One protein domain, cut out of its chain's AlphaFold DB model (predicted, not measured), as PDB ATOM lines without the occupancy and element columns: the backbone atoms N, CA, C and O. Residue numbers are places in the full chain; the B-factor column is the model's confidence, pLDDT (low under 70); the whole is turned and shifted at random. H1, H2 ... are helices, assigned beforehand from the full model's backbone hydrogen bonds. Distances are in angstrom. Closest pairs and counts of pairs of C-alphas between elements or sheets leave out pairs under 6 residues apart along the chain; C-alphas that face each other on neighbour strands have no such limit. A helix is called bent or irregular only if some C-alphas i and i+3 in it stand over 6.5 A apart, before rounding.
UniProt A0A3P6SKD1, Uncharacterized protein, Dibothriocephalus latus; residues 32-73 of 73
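Overview. This is residues 32 to 73 of the 73 residues of an uncharacterized protein of Dibothriocephalus latus (UniProt A0A3P6SKD1). One long, nearly straight helix, H1, makes most of the length of a rod; at its end the backbone turns a corner into the short helix H2, and a tail of residues 69 to 73 with no named element follows. The printed part has 42 residues, with two named helices, H1 then H2, and no named strand; the class is all helix. The whole is extended, with a radius of gyration of the C-alphas of 17.3 A, and the C-alphas span 57 by 21 by 5 A.

Along the chain. Find C-alpha 32 at (52.178, 9.972, -63.068); from there H1 runs through residues 32 to 60, 42.4 A from first to last C-alpha, to C-alpha 60 at (37.820, 38.932, -35.601). H1 is neither bent nor irregular, but only just: C-alphas 38 and 41 are 6.0 A apart. Look next at H2, residues 63 to 68, which ends at C-alpha 68 at (46.751, 49.279, -34.399).

Arrangement. H1 and H2 meet only through their link, a tight one of 2 residues. Compare the x column: it falls from 52.178 to 37.820 between the ends of H1 and rises from 38.591 to 46.751 between those of H2. In H1, 24 of 25 O i to N i+4 pairs are within hydrogen-bond range; in H2, 0 of 2 are, beside 1 of 3 O i to N i+3 pairs.

Size, cuts and confidence. The two C-alphas farthest apart are those of Pro 32 and Ala 73, at 57.4 A. Residues 32 to 56, 58 to 64 and 66 to 73 stand free. The printed part has no cut, and Ala 73 is the chain's last residue. In the B-factor column the mean pLDDT of the printed part is 78.0; residue 32 and residues 61 to 73 are under 70.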
ATOM      1  N   PRO A  32      53.116   8.851 -62.892       68.19
ATOM      2  CA  PRO A  32      52.178   9.972 -63.068       68.19
ATOM      3  C   PRO A  32      51.614  10.482 -61.737       68.19
ATOM      4  O   PRO A  32      51.420  11.677 -61.553       68.19
ATOM      5  N   THR A  33      51.450   9.575 -60.769       71.12
ATOM      6  CA  THR A  33      51.068   9.882 -59.387       71.12
ATOM      7  C   THR A  33      52.010  10.878 -58.710       71.12
ATOM      8  O   THR A  33      51.547  11.691 -57.926       71.12
ATOM      9  N   ALA A  34      53.309  10.863 -59.019       75.06
ATOM     10  CA  ALA A  34      54.272  11.820 -58.476       75.06
ATOM     11  C   ALA A  34      53.997  13.250 -58.966       75.06
ATOM     12  O   ALA A  34      54.113  14.181 -58.179       75.06
ATOM     13  N   ILE A  35      53.563  13.422 -60.221       76.25
ATOM     14  CA  ILE A  35      53.155  14.732 -60.758       76.25
ATOM     15  C   ILE A  35      51.887  15.213 -60.046       76.25
ATOM     16  O   ILE A  35      51.813  16.370 -59.643       76.25
ATOM     17  N   PHE A  36      50.922  14.314 -59.820       79.81
ATOM     18  CA  PHE A  36      49.723  14.640 -59.047       79.81
ATOM     19  C   PHE A  36      50.065  15.084 -57.627       79.81
ATOM     20  O   PHE A  36      49.600  16.135 -57.206       79.81
ATOM     21  N   TYR A  37      50.909  14.342 -56.905       81.69
ATOM     22  CA  TYR A  37      51.319  14.733 -55.557       81.69
ATOM     23  C   TYR A  37      52.115  16.043 -55.551       81.69
ATOM     24  O   TYR A  37      51.851  16.898 -54.710       81.69
ATOM     25  N   ALA A  38      53.028  16.243 -56.504       84.19
ATOM     26  CA  ALA A  38      53.812  17.473 -56.611       84.19
ATOM     27  C   ALA A  38      52.941  18.725 -56.799       84.19
ATOM     28  O   ALA A  38      53.310  19.787 -56.310       84.19
ATOM     29  N   LEU A  39      51.785  18.608 -57.462       85.06
ATOM     30  CA  LEU A  39      50.838  19.715 -57.632       85.06
ATOM     31  C   LEU A  39      49.819  19.812 -56.484       85.06
ATOM     32  O   LEU A  39      49.438  20.904 -56.069       85.06
ATOM     33  N   PHE A  40      49.381  18.662 -55.971       90.00
ATOM     34  CA  PHE A  40      48.352  18.563 -54.942       90.00
ATOM     35  C   PHE A  40      48.823  19.133 -53.606       90.00
ATOM     36  O   PHE A  40      48.093  19.903 -52.989       90.00
ATOM     37  N   TRP A  41      50.045  18.809 -53.173       90.44
ATOM     38  CA  TRP A  41      50.564  19.278 -51.885       90.44
ATOM     39  C   TRP A  41      50.641  20.813 -51.791       90.44
ATOM     40  O   TRP A  41      50.080  21.350 -50.835       90.44
ATOM     41  N   PRO A  42      51.231  21.543 -52.761       93.06
ATOM     42  CA  PRO A  42      51.225  23.007 -52.753       93.06
ATOM     43  C   PRO A  42      49.822  23.619 -52.815       93.06
ATOM     44  O   PRO A  42      49.552  24.618 -52.155       93.06
ATOM     45  N   ALA A  43      48.914  23.026 -53.597       93.88
ATOM     46  CA  ALA A  43      47.546  23.525 -53.699       93.88
ATOM     47  C   ALA A  43      46.801  23.384 -52.363       93.88
ATOM     48  O   ALA A  43      46.172  24.335 -51.905       93.88
ATOM     49  N   VAL A  44      46.926  22.230 -51.702       95.50
ATOM     50  CA  VAL A  44      46.299  21.975 -50.399       95.50
ATOM     51  C   VAL A  44      46.850  22.910 -49.327       95.50
ATOM     52  O   VAL A  44      46.066  23.498 -48.584       95.50
ATOM     53  N   THR A  45      48.169  23.094 -49.244       95.00
ATOM     54  CA  THR A  45      48.764  23.988 -48.236       95.00
ATOM     55  C   THR A  45      48.346  25.441 -48.451       95.00
ATOM     56  O   THR A  45      48.032  26.137 -47.480       95.00
ATOM     57  N   PHE A  46      48.261  25.887 -49.707       95.81
ATOM     58  CA  PHE A  46      47.743  27.208 -50.047       95.81
ATOM     59  C   PHE A  46      46.271  27.361 -49.648       95.81
ATOM     60  O   PHE A  46      45.912  28.330 -48.980       95.81
ATOM     61  N   SER A  47      45.421  26.388 -49.992       96.06
ATOM     62  CA  SER A  47      44.000  26.413 -49.637       96.06
ATOM     63  C   SER A  47      43.775  26.429 -48.127       96.06
ATOM     64  O   SER A  47      42.961  27.214 -47.648       96.06
ATOM     65  N   VAL A  48      44.511  25.617 -47.362       96.81
ATOM     66  CA  VAL A  48      44.418  25.609 -45.894       96.81
ATOM     67  C   VAL A  48      44.829  26.966 -45.324       96.81
ATOM     68  O   VAL A  48      44.090  27.533 -44.524       96.81
ATOM     69  N   SER A  49      45.948  27.528 -45.785       96.06
ATOM     70  CA  SER A  49      46.407  28.858 -45.360       96.06
ATOM     71  C   SER A  49      45.352  29.932 -45.645       96.06
ATOM     72  O   SER A  49      44.995  30.710 -44.762       96.06
ATOM     73  N   LEU A  50      44.772  29.928 -46.846       96.06
ATOM     74  CA  LEU A  50      43.725  30.875 -47.220       96.06
ATOM     75  C   LEU A  50      42.482  30.742 -46.326       96.06
ATOM     76  O   LEU A  50      41.964  31.745 -45.840       96.06
ATOM     77  N   LEU A  51      42.030  29.513 -46.065       95.88
ATOM     78  CA  LEU A  51      40.881  29.256 -45.195       95.88
ATOM     79  C   LEU A  51      41.133  29.714 -43.758       95.88
ATOM     80  O   LEU A  51      40.223  30.255 -43.135       95.88
ATOM     81  N   THR A  52      42.354  29.551 -43.240       94.38
ATOM     82  CA  THR A  52      42.692  30.059 -41.902       94.38
ATOM     83  C   THR A  52      42.613  31.581 -41.835       94.38
ATOM     84  O   THR A  52      42.012  32.110 -40.904       94.38
ATOM     85  N   ILE A  53      43.122  32.285 -42.850       90.88
ATOM     86  CA  ILE A  53      43.045  33.751 -42.924       90.88
ATOM     87  C   ILE A  53      41.587  34.205 -43.008       90.88
ATOM     88  O   ILE A  53      41.191  35.109 -42.279       90.88
ATOM     89  N   ILE A  54      40.770  33.558 -43.843       91.50
ATOM     90  CA  ILE A  54      39.338  33.868 -43.960       91.50
ATOM     91  C   ILE A  54      38.618  33.610 -42.632       91.50
ATOM     92  O   ILE A  54      37.816  34.433 -42.201       91.50
ATOM     93  N   GLY A  55      38.907  32.492 -41.964       91.81
ATOM     94  CA  GLY A  55      38.321  32.163 -40.668       91.81
ATOM     95  C   GLY A  55      38.637  33.223 -39.615       91.81
ATOM     96  O   GLY A  55      37.727  33.721 -38.955       91.81
ATOM     97  N   ILE A  56      39.906  33.627 -39.516       88.31
ATOM     98  CA  ILE A  56      40.335  34.713 -38.625       88.31
ATOM     99  C   ILE A  56      39.630  36.019 -38.999       88.31
ATOM    100  O   ILE A  56      39.081  36.680 -38.125       88.31
ATOM    101  N   TYR A  57      39.577  36.359 -40.286       84.50
ATOM    102  CA  TYR A  57      38.923  37.572 -40.774       84.50
ATOM    103  C   TYR A  57      37.443  37.644 -40.371       84.50
ATOM    104  O   TYR A  57      36.975  38.677 -39.891       84.50
ATOM    105  N   VAL A  58      36.707  36.539 -40.527       85.12
ATOM    106  CA  VAL A  58      35.278  36.468 -40.187       85.12
ATOM    107  C   VAL A  58      35.053  36.541 -38.676       85.12
ATOM    108  O   VAL A  58      34.123  37.219 -38.239       85.12
ATOM    109  N   VAL A  59      35.881  35.856 -37.880       83.50
ATOM    110  CA  VAL A  59      35.741  35.817 -36.414       83.50
ATOM    111  C   VAL A  59      36.137  37.147 -35.777       83.50
ATOM    112  O   VAL A  59      35.426  37.645 -34.908       83.50
ATOM    113  N   ASP A  60      37.250  37.732 -36.214       75.38
ATOM    114  CA  ASP A  60      37.820  38.932 -35.601       75.38
ATOM    115  C   ASP A  60      37.166  40.234 -36.104       75.38
ATOM    116  O   ASP A  60      37.322  41.295 -35.498       75.38
ATOM    117  N   GLN A  61      36.409  40.178 -37.213       66.25
ATOM    118  CA  GLN A  61      35.786  41.335 -37.879       66.25
ATOM    119  C   GLN A  61      36.739  42.531 -38.078       66.25
ATOM    120  O   GLN A  61      36.308  43.684 -38.073       66.25
ATOM    121  N   CYS A  62      38.043  42.270 -38.222       61.50
ATOM    122  CA  CYS A  62      39.105  43.285 -38.269       61.50
ATOM    123  C   CYS A  62      39.158  44.240 -37.059       61.50
ATOM    124  O   CYS A  62      39.765  45.310 -37.163       61.50
ATOM    125  N   LYS A  63      38.567  43.888 -35.909       59.59
ATOM    126  CA  LYS A  63      38.591  44.747 -34.713       59.59
ATOM    127  C   LYS A  63      39.985  44.855 -34.093       59.59
ATOM    128  O   LYS A  63      40.335  45.937 -33.620       59.59
ATOM    129  N   VAL A  64      40.797  43.793 -34.139       58.62
ATOM    130  CA  VAL A  64      42.203  43.860 -33.693       58.62
ATOM    131  C   VAL A  64      43.008  44.781 -34.611       58.62
ATOM    132  O   VAL A  64      43.640  45.712 -34.127       58.62
ATOM    133  N   TRP A  65      42.888  44.630 -35.934       57.81
ATOM    134  CA  TRP A  65      43.633  45.462 -36.893       57.81
ATOM    135  C   TRP A  65      43.200  46.937 -36.929       57.81
ATOM    136  O   TRP A  65      43.995  47.794 -37.312       57.81
ATOM    137  N   GLN A  66      41.968  47.267 -36.522       57.38
ATOM    138  CA  GLN A  66      41.559  48.665 -36.335       57.38
ATOM    139  C   GLN A  66      42.234  49.331 -35.128       57.38
ATOM    140  O   GLN A  66      42.424  50.546 -35.143       57.38
ATOM    141  N   SER A  67      42.604  48.560 -34.104       56.75
ATOM    142  CA  SER A  67      43.210  49.098 -32.877       56.75
ATOM    143  C   SER A  67      44.665  49.542 -33.085       56.75
ATOM    144  O   SER A  67      45.142  50.428 -32.378       56.75
ATOM    145  N   ASP A  68      45.342  48.992 -34.098       57.97
ATOM    146  CA  ASP A  68      46.751  49.279 -34.399       57.97
ATOM    147  C   ASP A  68      46.936  50.450 -35.383       57.97
ATOM    148  O   ASP A  68      48.014  51.040 -35.459       57.97
ATOM    149  N   ALA A  69      45.881  50.841 -36.109       55.94
ATOM    150  CA  ALA A  69      45.923  51.956 -37.061       55.94
ATOM    151  C   ALA A  69      45.867  53.348 -36.394       55.94
ATOM    152  O   ALA A  69      46.085  54.353 -37.070       55.94
ATOM    153  N   LEU A  70      45.581  53.430 -35.088       55.88
ATOM    154  CA  LEU A  70      45.370  54.700 -34.378       55.88
ATOM    155  C   LEU A  70      46.623  55.245 -33.662       55.88
ATOM    156  O   LEU A  70      46.548  56.299 -33.040       55.88
ATOM    157  N   TRP A  71      47.773  54.568 -33.762       51.00
ATOM    158  CA  TRP A  71      49.027  54.978 -33.101       51.00
ATOM    159  C   TRP A  71      50.032  55.688 -34.026       51.00
ATOM    160  O   TRP A  71      51.167  55.932 -33.625       51.00
ATOM    161  N   ILE A  72      49.629  56.032 -35.256       52.47
ATOM    162  CA  ILE A  72      50.425  56.843 -36.200       52.47
ATOM    163  C   ILE A  72      49.690  58.164 -36.496       52.47
ATOM    164  O   ILE A  72      49.492  58.540 -37.651       52.47
ATOM    165  N   ALA A  73      49.240  58.847 -35.442       43.44
ATOM    166  CA  ALA A  73      48.705  60.206 -35.495       43.44
ATOM    167  C   ALA A  73      49.417  61.084 -34.463       43.44
ATOM    168  O   ALA A  73      49.647  60.586 -33.336       43.44
TER     169      ALA A  73